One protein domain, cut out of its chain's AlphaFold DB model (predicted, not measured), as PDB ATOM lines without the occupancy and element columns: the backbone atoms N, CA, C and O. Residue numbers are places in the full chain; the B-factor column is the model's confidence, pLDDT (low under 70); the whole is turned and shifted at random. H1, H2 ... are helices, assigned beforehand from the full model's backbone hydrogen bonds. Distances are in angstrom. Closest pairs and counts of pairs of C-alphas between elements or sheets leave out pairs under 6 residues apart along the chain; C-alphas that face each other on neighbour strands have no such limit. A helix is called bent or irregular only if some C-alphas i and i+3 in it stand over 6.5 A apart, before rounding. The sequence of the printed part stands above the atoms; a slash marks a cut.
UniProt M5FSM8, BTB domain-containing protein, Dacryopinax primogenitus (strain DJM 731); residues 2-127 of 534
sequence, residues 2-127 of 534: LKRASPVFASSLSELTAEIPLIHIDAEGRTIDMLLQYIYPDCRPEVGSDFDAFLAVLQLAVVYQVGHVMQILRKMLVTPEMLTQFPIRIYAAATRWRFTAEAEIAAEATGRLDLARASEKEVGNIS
ATOM      1  N   LEU A   2      17.323  20.913  11.386       79.56
ATOM      2  CA  LEU A   2      16.906  21.255  12.761       79.56
ATOM      3  C   LEU A   2      17.964  20.958  13.844       79.56
ATOM      4  O   LEU A   2      18.284  21.856  14.615       79.56
ATOM      5  N   LYS A   3      18.608  19.774  13.823       79.62
ATOM      6  CA  LYS A   3      19.728  19.436  14.736       79.62
ATOM      7  C   LYS A   3      20.929  20.397  14.646       79.62
ATOM      8  O   LYS A   3      21.673  20.541  15.602       79.62
ATOM      9  N   ARG A   4      21.162  21.026  13.487       79.94
ATOM     10  CA  ARG A   4      22.246  22.013  13.288       79.94
ATOM     11  C   ARG A   4      21.794  23.436  13.608       79.94
ATOM     12  O   ARG A   4      22.628  24.274  13.923       79.94
ATOM     13  N   ALA A   5      20.496  23.710  13.484       78.75
ATOM     14  CA  ALA A   5      19.915  25.030  13.689       78.75
ATOM     15  C   ALA A   5      19.743  25.376  15.175       78.75
ATOM     16  O   ALA A   5      19.779  26.554  15.524       78.75
ATOM     17  N   SER A   6      19.565  24.367  16.033       86.75
ATOM     18  CA  SER A   6      19.351  24.540  17.469       86.75
ATOM     19  C   SER A   6      19.939  23.375  18.273       86.75
ATOM     20  O   SER A   6      19.699  22.216  17.918       86.75
ATOM     21  N   PRO A   7      20.632  23.656  19.393       83.31
ATOM     22  CA  PRO A   7      21.060  22.625  20.334       83.31
ATOM     23  C   PRO A   7      19.875  21.966  21.057       83.31
ATOM     24  O   PRO A   7      19.938  20.775  21.343       83.31
ATOM     25  N   VAL A   8      18.779  22.700  21.287       83.75
ATOM     26  CA  VAL A   8      17.554  22.190  21.929       83.75
ATOM     27  C   VAL A   8      16.861  21.176  21.022       83.75
ATOM     28  O   VAL A   8      16.514  20.079  21.448       83.75
ATOM     29  N   PHE A   9      16.721  21.490  19.731       83.50
ATOM     30  CA  PHE A   9      16.204  20.507  18.779       83.50
ATOM     31  C   PHE A   9      17.166  19.328  18.615       83.50
ATOM     32  O   PHE A   9      16.713  18.206  18.410       83.50
ATOM     33  N   ALA A  10      18.481  19.545  18.720       80.81
ATOM     34  CA  ALA A  10      19.452  18.459  18.669       80.81
ATOM     35  C   ALA A  10      19.301  17.471  19.835       80.81
ATOM     36  O   ALA A  10      19.329  16.267  19.580       80.81
ATOM     37  N   SER A  11      19.116  17.951  21.071       80.69
ATOM     38  CA  SER A  11      18.914  17.092  22.245       80.69
ATOM     39  C   SER A  11      17.599  16.321  22.154       80.69
ATOM     40  O   SER A  11      17.618  15.093  22.195       80.69
ATOM     41  N   SER A  12      16.481  17.003  21.882       79.06
ATOM     42  CA  SER A  12      15.166  16.353  21.776       79.06
ATOM     43  C   SER A  12      15.116  15.308  20.656       79.06
ATOM     44  O   SER A  12      14.560  14.230  20.826       79.06
ATOM     45  N   LEU A  13      15.754  15.574  19.511       79.56
ATOM     46  CA  LEU A  13      15.834  14.624  18.391       79.56
ATOM     47  C   LEU A  13      16.881  13.512  18.583       79.56
ATOM     48  O   LEU A  13      17.047  12.681  17.686       79.56
ATOM     49  N   SER A  14      17.668  13.543  19.656       72.31
ATOM     50  CA  SER A  14      18.619  12.472  19.993       72.31
ATOM     51  C   SER A  14      18.036  11.491  21.013       72.31
ATOM     52  O   SER A  14      18.478  10.350  21.064       72.31
ATOM     53  N   GLU A  15      17.018  11.911  21.766       65.19
ATOM     54  CA  GLU A  15      16.260  11.081  22.714       65.19
ATOM     55  C   GLU A  15      15.142  10.262  22.040       65.19
ATOM     56  O   GLU A  15      14.646   9.292  22.606       65.19
ATOM     57  N   LEU A  16      14.757  10.627  20.813       68.56
ATOM     58  CA  LEU A  16      13.678   9.988  20.058       68.56
ATOM     59  C   LEU A  16      14.225   8.899  19.115       68.56
ATOM     60  O   LEU A  16      15.077   9.171  18.270       68.56
ATOM     61  N   THR A  17      13.705   7.673  19.235       60.50
ATOM     62  CA  THR A  17      14.109   6.482  18.451       60.50
ATOM     63  C   THR A  17      13.189   6.159  17.264       60.50
ATOM     64  O   THR A  17      13.428   5.186  16.552       60.50
ATOM     65  N   ALA A  18      12.137   6.951  17.041       62.81
ATOM     66  CA  ALA A  18      11.155   6.726  15.978       62.81
ATOM     67  C   ALA A  18      11.679   7.111  14.578       62.81
ATOM     68  O   ALA A  18      12.495   8.024  14.448       62.81
ATOM     69  N   GLU A  19      11.143   6.476  13.524       66.44
ATOM     70  CA  GLU A  19      11.435   6.824  12.117       66.44
ATOM     71  C   GLU A  19      11.052   8.277  11.776       66.44
ATOM     72  O   GLU A  19      11.729   8.924  10.977       66.44
ATOM     73  N   ILE A  20      10.009   8.816  12.427       74.62
ATOM     74  CA  ILE A  20       9.628  10.234  12.381       74.62
ATOM     75  C   ILE A  20       9.412  10.729  13.823       74.62
ATOM     76  O   ILE A  20       8.406  10.384  14.447       74.62
ATOM     77  N   PRO A  21      10.342  11.515  14.389       76.12
ATOM     78  CA  PRO A  21      10.229  12.018  15.755       76.12
ATOM     79  C   PRO A  21       9.163  13.119  15.871       76.12
ATOM     80  O   PRO A  21       9.202  14.106  15.133       76.12
ATOM     81  N   LEU A  22       8.244  12.976  16.831       80.25
ATOM     82  CA  LEU A  22       7.252  13.999  17.177       80.25
ATOM     83  C   LEU A  22       7.813  14.918  18.273       80.25
ATOM     84  O   LEU A  22       8.186  14.447  19.344       80.25
ATOM     85  N   ILE A  23       7.854  16.226  18.014       80.81
ATOM     86  CA  ILE A  23       8.257  17.244  18.995       80.81
ATOM     87  C   ILE A  23       7.047  18.118  19.303       80.81
ATOM     88  O   ILE A  23       6.493  18.746  18.401       80.81
ATOM     89  N   HIS A  24       6.670  18.198  20.576       81.94
ATOM     90  CA  HIS A  24       5.673  19.159  21.032       81.94
ATOM     91  C   HIS A  24       6.323  20.536  21.207       81.94
ATOM     92  O   HIS A  24       7.269  20.699  21.977       81.94
ATOM     93  N   ILE A  25       5.818  21.518  20.461       84.62
ATOM     94  CA  ILE A  25       6.209  22.923  20.566       84.62
ATOM     95  C   ILE A  25       5.003  23.690  21.089       84.62
ATOM     96  O   ILE A  25       3.931  23.635  20.491       84.62
ATOM     97  N   ASP A  26       5.190  24.400  22.196       83.12
ATOM     98  CA  ASP A  26       4.148  25.211  22.822       83.12
ATOM     99  C   ASP A  26       4.049  26.581  22.130       83.12
ATOM    100  O   ASP A  26       4.537  27.598  22.623       83.12
ATOM    101  N   ALA A  27       3.529  26.579  20.899       86.44
ATOM    102  CA  ALA A  27       3.242  27.782  20.125       86.44
ATOM    103  C   ALA A  27       2.210  27.527  19.023       86.44
ATOM    104  O   ALA A  27       1.970  26.395  18.604       86.44
ATOM    105  N   GLU A  28       1.629  28.611  18.510       86.19
ATOM    106  CA  GLU A  28       0.702  28.554  17.386       86.19
ATOM    107  C   GLU A  28       1.377  28.020  16.115       86.19
ATOM    108  O   GLU A  28       2.509  28.382  15.781       86.19
ATOM    109  N   GLY A  29       0.637  27.215  15.345       86.00
ATOM    110  CA  GLY A  29       1.140  26.610  14.108       86.00
ATOM    111  C   GLY A  29       1.681  27.632  13.104       86.00
ATOM    112  O   GLY A  29       2.693  27.372  12.457       86.00
ATOM    113  N   ARG A  30       1.082  28.829  13.031       86.12
ATOM    114  CA  ARG A  30       1.551  29.925  12.164       86.12
ATOM    115  C   ARG A  30       2.936  30.435  12.569       86.12
ATOM    116  O   ARG A  30       3.773  30.679  11.705       86.12
ATOM    117  N   THR A  31       3.200  30.590  13.867       88.38
ATOM    118  CA  THR A  31       4.506  31.037  14.375       88.38
ATOM    119  C   THR A  31       5.581  29.984  14.122       88.38
ATOM    120  O   THR A  31       6.711  30.322  13.765       88.38
ATOM    121  N   ILE A  32       5.220  28.705  14.268       88.12
ATOM    122  CA  ILE A  32       6.107  27.579  13.964       88.12
ATOM    123  C   ILE A  32       6.445  27.566  12.472       88.12
ATOM    124  O   ILE A  32       7.620  27.480  12.127       88.12
ATOM    125  N   ASP A  33       5.451  27.712  11.595       86.81
ATOM    126  CA  ASP A  33       5.660  27.746  10.145       86.81
ATOM    127  C   ASP A  33       6.593  28.897   9.734       86.81
ATOM    128  O   ASP A  33       7.592  28.687   9.046       86.81
ATOM    129  N   MET A  34       6.376  30.102  10.274       86.12
ATOM    130  CA  MET A  34       7.280  31.236  10.055       86.12
ATOM    131  C   MET A  34       8.712  30.954  10.535       86.12
ATOM    132  O   MET A  34       9.670  31.277   9.833       86.12
ATOM    133  N   LEU A  35       8.889  30.341  11.713       87.06
ATOM    134  CA  LEU A  35      10.215  29.951  12.205       87.06
ATOM    135  C   LEU A  35      10.877  28.928  11.273       87.06
ATOM    136  O   LEU A  35      12.075  29.027  10.995       87.06
ATOM    137  N   LEU A  36      10.113  27.952  10.782       87.25
ATOM    138  CA  LEU A  36      10.606  26.932   9.864       87.25
ATOM    139  C   LEU A  36      11.029  27.535   8.525       87.25
ATOM    140  O   LEU A  36      12.091  27.158   8.041       87.25
ATOM    141  N   GLN A  37      10.308  28.523   7.990       86.50
ATOM    142  CA  GLN A  37      10.712  29.257   6.780       86.50
ATOM    143  C   GLN A  37      12.065  29.971   6.946       86.50
ATOM    144  O   GLN A  37      12.836  30.087   5.996       86.50
ATOM    145  N   TYR A  38      12.417  30.406   8.161       84.44
ATOM    146  CA  TYR A  38      13.757  30.938   8.433       84.44
ATOM    147  C   TYR A  38      14.851  29.864   8.508       84.44
ATOM    148  O   TYR A  38      16.006  30.149   8.189       84.44
ATOM    149  N   ILE A  39      14.518  28.653   8.965       84.31
ATOM    150  CA  ILE A  39      15.462  27.530   9.103       84.31
ATOM    151  C   ILE A  39      15.668  26.808   7.763       84.31
ATOM    152  O   ILE A  39      16.778  26.359   7.469       84.31
ATOM    153  N   TYR A  40      14.607  26.710   6.966       83.94
ATOM    154  CA  TYR A  40      14.532  26.074   5.655       83.94
ATOM    155  C   TYR A  40      14.145  27.138   4.618       83.94
ATOM    156  O   TYR A  40      12.981  27.232   4.230       83.94
ATOM    157  N   PRO A  41      15.090  28.010   4.226       68.69
ATOM    158  CA  PRO A  41      14.782  29.191   3.433       68.69
ATOM    159  C   PRO A  41      14.517  28.838   1.964       68.69
ATOM    160  O   PRO A  41      15.392  29.016   1.121       68.69
ATOM    161  N   ASP A  42      13.296  28.399   1.663       65.31
ATOM    162  CA  ASP A  42      12.761  28.348   0.296       65.31
ATOM    163  C   ASP A  42      12.088  29.685  -0.081       65.31
ATOM    164  O   ASP A  42      12.123  30.106  -1.235       65.31
ATOM    165  N   CYS A  43      11.544  30.406   0.909       59.66
ATOM    166  CA  CYS A  43      11.022  31.774   0.820       59.66
ATOM    167  C   CYS A  43      11.226  32.476   2.174       59.66
ATOM    168  O   CYS A  43      10.910  31.905   3.216       59.66
ATOM    169  N   ARG A  44      11.749  33.712   2.188       64.62
ATOM    170  CA  ARG A  44      11.804  34.509   3.426       64.62
ATOM    171  C   ARG A  44      10.449  35.185   3.643       64.62
ATOM    172  O   ARG A  44      10.021  35.895   2.734       64.62
ATOM    173  N   PRO A  45       9.802  35.026   4.809       65.94
ATOM    174  CA  PRO A  45       8.548  35.714   5.080       65.94
ATOM    175  C   PRO A  45       8.766  37.232   5.087       65.94
ATOM    176  O   PRO A  45       9.758  37.724   5.637       65.94
ATOM    177  N   GLU A  46       7.833  37.977   4.492       63.06
ATOM    178  CA  GLU A  46       7.773  39.431   4.639       63.06
ATOM    179  C   GLU A  46       7.437  39.762   6.094       63.06
ATOM    180  O   GLU A  46       6.294  39.689   6.545       63.06
ATOM    181  N   VAL A  47       8.462  40.107   6.864       58.31
ATOM    182  CA  VAL A  47       8.276  40.681   8.193       58.31
ATOM    183  C   VAL A  47       7.866  42.130   8.008       58.31
ATOM    184  O   VAL A  47       8.683  42.958   7.614       58.31
ATOM    185  N   GLY A  48       6.610  42.436   8.304       54.88
ATOM    186  CA  GLY A  48       6.153  43.824   8.302       54.88
ATOM    187  C   GLY A  48       4.657  44.016   8.512       54.88
ATOM    188  O   GLY A  48       4.265  45.059   9.017       54.88
ATOM    189  N   SER A  49       3.816  43.031   8.184       64.50
ATOM    190  CA  SER A  49       2.361  43.181   8.344       64.50
ATOM    191  C   SER A  49       1.876  42.974   9.783       64.50
ATOM    192  O   SER A  49       0.894  43.594  10.186       64.50
ATOM    193  N   ASP A  50       2.566  42.142  10.568       84.62
ATOM    194  CA  ASP A  50       2.175  41.795  11.936       84.62
ATOM    195  C   ASP A  50       3.393  41.745  12.876       84.62
ATOM    196  O   ASP A  50       4.217  40.825  12.837       84.62
ATOM    197  N   PHE A  51       3.517  42.766  13.728       86.62
ATOM    198  CA  PHE A  51       4.618  42.877  14.682       86.62
ATOM    199  C   PHE A  51       4.495  41.895  15.859       86.62
ATOM    200  O   PHE A  51       5.510  41.470  16.414       86.62
ATOM    201  N   ASP A  52       3.277  41.488  16.223       87.38
ATOM    202  CA  ASP A  52       3.041  40.495  17.271       87.38
ATOM    203  C   ASP A  52       3.528  39.113  16.821       87.38
ATOM    204  O   ASP A  52       4.290  38.457  17.538       87.38
ATOM    205  N   ALA A  53       3.213  38.730  15.578       87.12
ATOM    206  CA  ALA A  53       3.749  37.518  14.962       87.12
ATOM    207  C   ALA A  53       5.288  37.535  14.901       87.12
ATOM    208  O   ALA A  53       5.936  36.538  15.224       87.12
ATOM    209  N   PHE A  54       5.895  38.678  14.558       89.19
ATOM    210  CA  PHE A  54       7.353  38.829  14.560       89.19
ATOM    211  C   PHE A  54       7.973  38.595  15.948       89.19
ATOM    212  O   PHE A  54       8.938  37.836  16.074       89.19
ATOM    213  N   LEU A  55       7.417  39.207  17.001       90.69
ATOM    214  CA  LEU A  55       7.902  39.008  18.369       90.69
ATOM    215  C   LEU A  55       7.704  37.564  18.848       90.69
ATOM    216  O   LEU A  55       8.556  37.059  19.580       90.69
ATOM    217  N   ALA A  56       6.631  36.893  18.423       89.75
ATOM    218  CA  ALA A  56       6.385  35.485  18.727       89.75
ATOM    219  C   ALA A  56       7.433  34.561  18.076       89.75
ATOM    220  O   ALA A  56       7.976  33.676  18.739       89.75
ATOM    221  N   VAL A  57       7.803  34.806  16.813       90.75
ATOM    222  CA  VAL A  57       8.877  34.048  16.140       90.75
ATOM    223  C   VAL A  57      10.223  34.288  16.822       90.75
ATOM    224  O   VAL A  57      10.985  33.346  17.042       90.75
ATOM    225  N   LEU A  58      10.520  35.532  17.209       91.19
ATOM    226  CA  LEU A  58      11.744  35.844  17.945       91.19
ATOM    227  C   LEU A  58      11.758  35.192  19.337       91.19
ATOM    228  O   LEU A  58      12.785  34.644  19.733       91.19
ATOM    229  N   GLN A  59      10.624  35.165  20.045       91.25
ATOM    230  CA  GLN A  59      10.475  34.427  21.304       91.25
ATOM    231  C   GLN A  59      10.811  32.945  21.109       91.25
ATOM    232  O   GLN A  59      11.614  32.409  21.868       91.25
ATOM    233  N   LEU A  60      10.256  32.296  20.080       91.38
ATOM    234  CA  LEU A  60      10.576  30.902  19.770       91.38
ATOM    235  C   LEU A  60      12.057  30.709  19.446       91.38
ATOM    236  O   LEU A  60      12.683  29.783  19.959       91.38
ATOM    237  N   ALA A  61      12.647  31.595  18.642       91.38
ATOM    238  CA  ALA A  61      14.070  31.533  18.324       91.38
ATOM    239  C   ALA A  61      14.951  31.661  19.581       91.38
ATOM    240  O   ALA A  61      15.994  31.014  19.652       91.38
ATOM    241  N   VAL A  62      14.532  32.446  20.581       91.31
ATOM    242  CA  VAL A  62      15.212  32.556  21.882       91.31
ATOM    243  C   VAL A  62      15.022  31.287  22.719       91.31
ATOM    244  O   VAL A  62      16.014  30.711  23.163       91.31
ATOM    245  N   VAL A  63      13.779  30.825  22.902       90.81
ATOM    246  CA  VAL A  63      13.436  29.642  23.720       90.81
ATOM    247  C   VAL A  63      14.135  28.389  23.197       90.81
ATOM    248  O   VAL A  63      14.779  27.670  23.957       90.81
ATOM    249  N   TYR A  64      14.078  28.168  21.885       89.56
ATOM    250  CA  TYR A  64      14.701  27.024  21.228       89.56
ATOM    251  C   TYR A  64      16.139  27.302  20.783       89.56
ATOM    252  O   TYR A  64      16.725  26.475  20.097       89.56
ATOM    253  N   GLN A  65      16.745  28.433  21.154       90.19
ATOM    254  CA  GLN A  65      18.147  28.761  20.854       90.19
ATOM    255  C   GLN A  65      18.525  28.627  19.363       90.19
ATOM    256  O   GLN A  65      19.598  28.130  19.008       90.19
ATOM    257  N   VAL A  66      17.649  29.077  18.463       90.50
ATOM    258  CA  VAL A  66      17.887  29.073  17.014       90.50
ATOM    259  C   VAL A  66      18.781  30.261  16.641       90.50
ATOM    260  O   VAL A  66      18.317  31.322  16.216       90.50
ATOM    261  N   GLY A  67      20.093  30.098  16.832       87.69
ATOM    262  CA  GLY A  67      21.059  31.204  16.844       87.69
ATOM    263  C   GLY A  67      21.086  32.068  15.577       87.69
ATOM    264  O   GLY A  67      21.082  33.295  15.672       87.69
ATOM    265  N   HIS A  68      21.077  31.453  14.389       87.75
ATOM    266  CA  HIS A  68      21.111  32.193  13.118       87.75
ATOM    267  C   HIS A  68      19.858  33.058  12.919       87.75
ATOM    268  O   HIS A  68      19.960  34.233  12.569       87.75
ATOM    269  N   VAL A  69      18.684  32.492  13.208       88.12
ATOM    270  CA  VAL A  69      17.396  33.186  13.086       88.12
ATOM    271  C   VAL A  69      17.318  34.331  14.091       88.12
ATOM    272  O   VAL A  69      17.005  35.457  13.716       88.12
ATOM    273  N   MET A  70      17.719  34.086  15.341       90.00
ATOM    274  CA  MET A  70      17.790  35.124  16.370       90.00
ATOM    275  C   MET A  70      18.668  36.310  15.932       90.00
ATOM    276  O   MET A  70      18.270  37.457  16.109       90.00
ATOM    277  N   GLN A  71      19.840  36.073  15.331       89.31
ATOM    278  CA  GLN A  71      20.717  37.155  14.857       89.31
ATOM    279  C   GLN A  71      20.098  37.980  13.721       89.31
ATOM    280  O   GLN A  71      20.274  39.197  13.692       89.31
ATOM    281  N   ILE A  72      19.390  37.335  12.789       89.31
ATOM    282  CA  ILE A  72      18.685  38.027  11.702       89.31
ATOM    283  C   ILE A  72      17.585  38.915  12.285       89.31
ATOM    284  O   ILE A  72      17.572  40.120  12.035       89.31
ATOM    285  N   LEU A  73      16.710  38.341  13.110       89.94
ATOM    286  CA  LEU A  73      15.568  39.050  13.683       89.94
ATOM    287  C   LEU A  73      16.007  40.198  14.605       89.94
ATOM    288  O   LEU A  73      15.419  41.274  14.558       89.94
ATOM    289  N   ARG A  74      17.092  40.035  15.375       92.50
ATOM    290  CA  ARG A  74      17.668  41.121  16.192       92.50
ATOM    291  C   ARG A  74      18.136  42.315  15.359       92.50
ATOM    292  O   ARG A  74      17.925  43.451  15.766       92.50
ATOM    293  N   LYS A  75      18.730  42.081  14.184       90.62
ATOM    294  CA  LYS A  75      19.107  43.172  13.265       90.62
ATOM    295  C   LYS A  75      17.882  43.885  12.696       90.62
ATOM    296  O   LYS A  75      17.914  45.099  12.545       90.62
ATOM    297  N   MET A  76      16.811  43.143  12.412       89.38
ATOM    298  CA  MET A  76      15.545  43.710  11.933       89.38
ATOM    299  C   MET A  76      14.836  44.537  13.015       89.38
ATOM    300  O   MET A  76      14.216  45.545  12.716       89.38
ATOM    301  N   LEU A  77      14.979  44.151  14.283       89.62
ATOM    302  CA  LEU A  77      14.362  44.820  15.431       89.62
ATOM    303  C   LEU A  77      14.876  46.259  15.654       89.62
ATOM    304  O   LEU A  77      14.173  47.061  16.258       89.62
ATOM    305  N   VAL A  78      16.067  46.599  15.150       91.25
ATOM    306  CA  VAL A  78      16.681  47.935  15.279       91.25
ATOM    307  C   VAL A  78      16.704  48.733  13.973       91.25
ATOM    308  O   VAL A  78      17.459  49.699  13.861       91.25
ATOM    309  N   THR A  79      15.914  48.353  12.964       91.75
ATOM    310  CA  THR A  79      15.818  49.177  11.751       91.75
ATOM    311  C   THR A  79      15.066  50.484  12.041       91.75
ATOM    312  O   THR A  79      14.200  50.515  12.923       91.75
ATOM    313  N   PRO A  80      15.375  51.586  11.328       89.75
ATOM    314  CA  PRO A  80      14.725  52.878  11.553       89.75
ATOM    315  C   PRO A  80      13.196  52.828  11.448       89.75
ATOM    316  O   PRO A  80      12.509  53.513  12.204       89.75
ATOM    317  N   GLU A  81      12.659  52.002  10.549       89.31
ATOM    318  CA  GLU A  81      11.218  51.829  10.347       89.31
ATOM    319  C   GLU A  81      10.569  51.234  11.601       89.31
ATOM    320  O   GLU A  81       9.597  51.778  12.125       89.31
ATOM    321  N   MET A  82      11.165  50.167  12.140       88.81
ATOM    322  CA  MET A  82      10.679  49.462  13.327       88.81
ATOM    323  C   MET A  82      10.784  50.336  14.575       88.81
ATOM    324  O   MET A  82       9.834  50.429  15.350       88.81
ATOM    325  N   LEU A  83      11.910  51.031  14.744       90.50
ATOM    326  CA  LEU A  83      12.135  51.951  15.862       90.50
ATOM    327  C   LEU A  83      11.213  53.170  15.825       90.50
ATOM    328  O   LEU A  83      10.912  53.729  16.873       90.50
ATOM    329  N   THR A  84      10.758  53.590  14.644       88.75
ATOM    330  CA  THR A  84       9.801  54.697  14.526       88.75
ATOM    331  C   THR A  84       8.377  54.232  14.832       88.75
ATOM    332  O   THR A  84       7.625  54.969  15.461       88.75
ATOM    333  N   GLN A  85       8.010  53.011  14.431       89.19
ATOM    334  CA  GLN A  85       6.656  52.483  14.618       89.19
ATOM    335  C   GLN A  85       6.413  51.866  16.004       89.19
ATOM    336  O   GLN A  85       5.328  52.024  16.556       89.19
ATOM    337  N   PHE A  86       7.394  51.162  16.583       90.88
ATOM    338  CA  PHE A  86       7.203  50.347  17.794       90.88
ATOM    339  C   PHE A  86       8.297  50.503  18.877       90.88
ATOM    340  O   PHE A  86       8.667  49.507  19.506       90.88
ATOM    341  N   PRO A  87       8.819  51.707  19.174       92.94
ATOM    342  CA  PRO A  87       9.991  51.870  20.045       92.94
ATOM    343  C   PRO A  87       9.792  51.326  21.471       92.94
ATOM    344  O   PRO A  87      10.684  50.665  22.003       92.94
ATOM    345  N   ILE A  88       8.617  51.531  22.085       93.06
ATOM    346  CA  ILE A  88       8.314  51.049  23.450       93.06
ATOM    347  C   ILE A  88       8.253  49.520  23.487       93.06
ATOM    348  O   ILE A  88       8.843  48.878  24.356       93.06
ATOM    349  N   ARG A  89       7.571  48.917  22.510       92.12
ATOM    350  CA  ARG A  89       7.413  47.463  22.424       92.12
ATOM    351  C   ARG A  89       8.745  46.768  22.137       92.12
ATOM    352  O   ARG A  89       9.022  45.711  22.699       92.12
ATOM    353  N   ILE A  90       9.580  47.380  21.295       93.69
ATOM    354  CA  ILE A  90      10.949  46.936  21.022       93.69
ATOM    355  C   ILE A  90      11.789  47.003  22.301       93.69
ATOM    356  O   ILE A  90      12.453  46.025  22.643       93.69
ATOM    357  N   TYR A  91      11.720  48.115  23.039       94.44
ATOM    358  CA  TYR A  91      12.408  48.271  24.321       94.44
ATOM    359  C   TYR A  91      11.987  47.198  25.337       94.44
ATOM    360  O   TYR A  91      12.841  46.569  25.969       94.44
ATOM    361  N   ALA A  92      10.682  46.938  25.453       93.12
ATOM    362  CA  ALA A  92      10.127  45.912  26.331       93.12
ATOM    363  C   ALA A  92      10.640  44.510  25.970       93.12
ATOM    364  O   ALA A  92      11.152  43.783  26.826       93.12
ATOM    365  N   ALA A  93      10.573  44.147  24.686       92.00
ATOM    366  CA  ALA A  93      11.032  42.854  24.195       92.00
ATOM    367  C   ALA A  93      12.548  42.669  24.395       92.00
ATOM    368  O   ALA A  93      12.992  41.643  24.913       92.00
ATOM    369  N   ALA A  94      13.341  43.690  24.058       93.94
ATOM    370  CA  ALA A  94      14.789  43.675  24.231       93.94
ATOM    371  C   ALA A  94      15.193  43.549  25.709       93.94
ATOM    372  O   ALA A  94      16.094  42.776  26.034       93.94
ATOM    373  N   THR A  95      14.495  44.233  26.618       92.56
ATOM    374  CA  THR A  95      14.746  44.142  28.066       92.56
ATOM    375  C   THR A  95      14.401  42.754  28.602       92.56
ATOM    376  O   THR A  95      15.218  42.144  29.297       92.56
ATOM    377  N   ARG A  96      13.253  42.195  28.195       91.06
ATOM    378  CA  ARG A  96      12.820  40.839  28.567       91.06
ATOM    379  C   ARG A  96      13.837  39.768  28.163       91.06
ATOM    380  O   ARG A  96      14.125  38.868  28.946       91.06
ATOM    381  N   TRP A  97      14.413  39.880  26.964       92.00
ATOM    382  CA  TRP A  97      15.426  38.943  26.455       92.00
ATOM    383  C   TRP A  97      16.870  39.316  26.809       92.00
ATOM    384  O   TRP A  97      17.799  38.619  26.402       92.00
ATOM    385  N   ARG A  98      17.081  40.396  27.576       92.06
ATOM    386  CA  ARG A  98      18.406  40.921  27.955       92.06
ATOM    387  C   ARG A  98      19.291  41.302  26.756       92.06
ATOM    388  O   ARG A  98      20.516  41.219  26.818       92.06
ATOM    389  N   PHE A  99      18.678  41.755  25.669       93.62
ATOM    390  CA  PHE A  99      19.346  42.335  24.505       93.62
ATOM    391  C   PHE A  99      19.704  43.796  24.796       93.62
ATOM    392  O   PHE A  99      19.006  44.726  24.400       93.62
ATOM    393  N   THR A 100      20.777  43.997  25.563       91.56
ATOM    394  CA  THR A 100      21.138  45.309  26.122       91.56
ATOM    395  C   THR A 100      21.406  46.371  25.056       91.56
ATOM    396  O   THR A 100      20.942  47.494  25.209       91.56
ATOM    397  N   ALA A 101      22.098  46.036  23.964       90.94
ATOM    398  CA  ALA A 101      22.388  46.987  22.888       90.94
ATOM    399  C   ALA A 101      21.110  47.464  22.178       90.94
ATOM    400  O   ALA A 101      20.914  48.660  21.982       90.94
ATOM    401  N   GLU A 102      20.221  46.535  21.834       93.38
ATOM    402  CA  GLU A 102      18.938  46.831  21.201       93.38
ATOM    403  C   GLU A 102      18.013  47.618  22.136       93.38
ATOM    404  O   GLU A 102      17.334  48.540  21.687       93.38
ATOM    405  N   ALA A 103      18.031  47.313  23.437       92.88
ATOM    406  CA  ALA A 103      17.282  48.063  24.440       92.88
ATOM    407  C   ALA A 103      17.769  49.518  24.549       92.88
ATOM    408  O   ALA A 103      16.945  50.420  24.649       92.88
ATOM    409  N   GLU A 104      19.078  49.778  24.490       90.19
ATOM    410  CA  GLU A 104      19.613  51.149  24.489       90.19
ATOM    411  C   GLU A 104      19.177  51.936  23.244       90.19
ATOM    412  O   GLU A 104      18.709  53.069  23.362       90.19
ATOM    413  N   ILE A 105      19.259  51.322  22.058       90.88
ATOM    414  CA  ILE A 105      18.836  51.948  20.795       90.88
ATOM    415  C   ILE A 105      17.334  52.265  20.828       90.88
ATOM    416  O   ILE A 105      16.911  53.365  20.469       90.88
ATOM    417  N   ALA A 106      16.521  51.317  21.298       92.75
ATOM    418  CA  ALA A 106      15.084  51.511  21.437       92.75
ATOM    419  C   ALA A 106      14.751  52.593  22.470       92.75
ATOM    420  O   ALA A 106      13.923  53.459  22.200       92.75
ATOM    421  N   ALA A 107      15.438  52.608  23.617       91.50
ATOM    422  CA  ALA A 107      15.272  53.648  24.627       91.50
ATOM    423  C   ALA A 107      15.590  55.040  24.062       91.50
ATOM    424  O   ALA A 107      14.863  55.992  24.339       91.50
ATOM    425  N   GLU A 108      16.621  55.172  23.227       87.62
ATOM    426  CA  GLU A 108      16.924  56.438  22.561       87.62
ATOM    427  C   GLU A 108      15.807  56.868  21.596       87.62
ATOM    428  O   GLU A 108      15.409  58.039  21.623       87.62
ATOM    429  N   ALA A 109      15.266  55.927  20.813       89.94
ATOM    430  CA  ALA A 109      14.168  56.165  19.877       89.94
ATOM    431  C   ALA A 109      12.866  56.594  20.579       89.94
ATOM    432  O   ALA A 109      12.150  57.457  20.067       89.94
ATOM    433  N   THR A 110      12.588  56.074  21.784       91.62
ATOM    434  CA  THR A 110      11.413  56.500  22.570       91.62
ATOM    435  C   THR A 110      11.447  57.973  22.966       91.62
ATOM    436  O   THR A 110      10.403  58.512  23.306       91.62
ATOM    437  N   GLY A 111      12.598  58.658  22.905       87.00
ATOM    438  CA  GLY A 111      12.700  60.076  23.271       87.00
ATOM    439  C   GLY A 111      11.811  61.010  22.441       87.00
ATOM    440  O   GLY A 111      11.567  62.137  22.856       87.00
ATOM    441  N   ARG A 112      11.321  60.553  21.280       85.94
ATOM    442  CA  ARG A 112      10.364  61.285  20.435       85.94
ATOM    443  C   ARG A 112       8.916  61.193  20.926       85.94
ATOM    444  O   ARG A 112       8.053  61.850  20.360       85.94
ATOM    445  N   LEU A 113       8.645  60.350  21.920       88.00
ATOM    446  CA  LEU A 113       7.308  60.071  22.430       88.00
ATOM    447  C   LEU A 113       7.097  60.704  23.803       88.00
ATOM    448  O   LEU A 113       8.010  60.740  24.627       88.00
ATOM    449  N   ASP A 114       5.860  61.116  24.061       86.62
ATOM    450  CA  ASP A 114       5.378  61.417  25.405       86.62
ATOM    451  C   ASP A 114       4.943  60.109  26.089       86.62
ATOM    452  O   ASP A 114       3.846  59.592  25.855       86.62
ATOM    453  N   LEU A 115       5.829  59.544  26.917       85.88
ATOM    454  CA  LEU A 115       5.589  58.256  27.578       85.88
ATOM    455  C   LEU A 115       4.387  58.270  28.527       85.88
ATOM    456  O   LEU A 115       3.765  57.226  28.707       85.88
ATOM    457  N   ALA A 116       4.043  59.417  29.120       81.19
ATOM    458  CA  ALA A 116       2.897  59.511  30.027       81.19
ATOM    459  C   ALA A 116       1.562  59.329  29.282       81.19
ATOM    460  O   ALA A 116       0.562  58.918  29.871       81.19
ATOM    461  N   ARG A 117       1.558  59.587  27.967       84.06
ATOM    462  CA  ARG A 117       0.385  59.499  27.086       84.06
ATOM    463  C   ARG A 117       0.436  58.312  26.125       84.06
ATOM    464  O   ARG A 117      -0.364  58.258  25.192       84.06
ATOM    465  N   ALA A 118       1.357  57.373  26.345       87.19
ATOM    466  CA  ALA A 118       1.454  56.160  25.544       87.19
ATOM    467  C   ALA A 118       0.144  55.351  25.591       87.19
ATOM    468  O   ALA A 118      -0.581  55.354  26.590       87.19
ATOM    469  N   SER A 119      -0.168  54.651  24.498       87.19
ATOM    470  CA  SER A 119      -1.381  53.834  24.419       87.19
ATOM    471  C   SER A 119      -1.245  52.546  25.240       87.19
ATOM    472  O   SER A 119      -0.165  51.953  25.305       87.19
ATOM    473  N   GLU A 120      -2.347  52.051  25.824       86.25
ATOM    474  CA  GLU A 120      -2.334  50.788  26.588       86.25
ATOM    475  C   GLU A 120      -1.815  49.607  25.740       86.25
ATOM    476  O   GLU A 120      -1.112  48.731  26.243       86.25
ATOM    477  N   LYS A 121      -2.076  49.618  24.422       84.75
ATOM    478  CA  LYS A 121      -1.592  48.601  23.474       84.75
ATOM    479  C   LYS A 121      -0.063  48.580  23.353       84.75
ATOM    480  O   LYS A 121       0.521  47.516  23.161       84.75
ATOM    481  N   GLU A 122       0.596  49.731  23.449       85.19
ATOM    482  CA  GLU A 122       2.058  49.825  23.344       85.19
ATOM    483  C   GLU A 122       2.772  49.361  24.612       85.19
ATOM    484  O   GLU A 122       3.851  48.769  24.524       85.19
ATOM    485  N   VAL A 123       2.166  49.586  25.780       88.31
ATOM    486  CA  VAL A 123       2.739  49.200  27.077       88.31
ATOM    487  C   VAL A 123       2.259  47.843  27.592       88.31
ATOM    488  O   VAL A 123       2.761  47.375  28.605       88.31
ATOM    489  N   GLY A 124       1.332  47.163  26.916       85.19
ATOM    490  CA  GLY A 124       0.781  45.896  27.418       85.19
ATOM    491  C   GLY A 124       1.830  44.822  27.734       85.19
ATOM    492  O   GLY A 124       1.647  44.034  28.655       85.19
ATOM    493  N   ASN A 125       2.967  44.835  27.029       83.56
ATOM    494  CA  ASN A 125       4.043  43.850  27.191       83.56
ATOM    495  C   ASN A 125       5.261  44.359  27.986       83.56
ATOM    496  O   ASN A 125       6.250  43.630  28.092       83.56
ATOM    497  N   ILE A 126       5.234  45.592  28.508       90.94
ATOM    498  CA  ILE A 126       6.306  46.123  29.362       90.94
ATOM    499  C   ILE A 126       5.917  45.980  30.835       90.94
ATOM    500  O   ILE A 126       4.758  46.153  31.210       90.94
ATOM    501  N   SER A 127       6.883  45.655  31.694       92.38
ATOM    502  CA  SER A 127       6.666  45.708  33.142       92.38
ATOM    503  C   SER A 127       6.597  47.170  33.607       92.38
ATOM    504  O   SER A 127       7.246  48.036  33.012       92.38
TER     505      SER A 127
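AT A GLANCE: This is residues 2 to 127 of the 534 residues of the protein "BTB domain-containing protein" of Dacryopinax primogenitus (strain DJM 731) (UniProt M5FSM8). Three groups of helices follow one another along an elongated body: H1 and H2 meet at a corner at one end, the hairpin of H4 and H5 with H3 crossing H4 makes the middle, and the hairpin of H7 and H8, with H9 packed on H7 and the short H6 close by, makes the other end. Residues 15 to 20, of which 15 is the last residue of H2, stick out. The 126 printed residues include nine named helices, H1 to H9 in chain order, and no named strand; the class is all helix. The whole is only just compact, close to loose, with a radius of gyration of the C-alphas of 16.4 A and spans of 56 by 29 by 24 A.

IN THESE COORDINATES: H1, residues 2 to 5, begins at C-alpha 2 (16.906, 21.255, 12.761), and H2 is residues 7 to 15, 12.7 A long. H3, residues 29 to 39, measures 15.2 A. H4, residues 51 to 63, measures 18.3 A from C-alpha 51 (4.618, 42.877, 14.682). H5 is residues 67 to 77, 15.2 A, and H6 residues 80 to 85. H7, residues 87 to 96, measures 14.2 A. H8, residues 100 to 112, measures 20.1 A; it is neither bent nor irregular, but only just, with C-alphas 109 and 112 6.4 A apart. H9, residues 120 to 123, ends at C-alpha 123 (2.739, 49.200, 27.077).

HOW THE PARTS SIT: H1 and H2 touch only at the corner, the closest C-alphas being those of Lys 3 and Ala 10, 4.1 A. H2 and H3 are apart. H3 touches H4 at a steep tilt of 66 degrees, the same way, closest at the C-alphas of Thr 31 and Val 57, 5.6 A. The hairpin H4 and H5 touches at a shallow tilt of 31 degrees, opposite ways; H4 does so with residues 58 to 62 alone, and the C-alphas of Ala 61 and Met 70 are closest, 5.5 A. H4 and H7 are close but not clearly touching, closest at the C-alphas of Leu 55 and Ala 93, 7.7 A. H6 and H8 only just touch, with 3 pairs of C-alphas within 8 A, Leu 83 and Ala 109 closest at 6.2 A. The hairpin H7 and H8 touches at a shallow tilt of 24 degrees, opposite ways, the C-alphas of Tyr 91 and Ala 103 being closest, 4.9 A. H7 touches H9, closest at the C-alphas of Arg 89 and Glu 122, 5.9 A. The helix packing is part aligned, part crossed. Every O i to N i+4 pair is within hydrogen-bond range in H2 to H7, against 7 of 9 in H8; H1 and H9 are too short for such a pair.

THE WHOLE: The two C-alphas farthest apart, those of Glu 19 and Asp 114, are 56.5 A apart. The printed part has no cut. The links H2 to H3 and H3 to H4 are long. The mean pLDDT of the printed part is 84.9, and residues 15 to 19 and 41 to 49 are under 70.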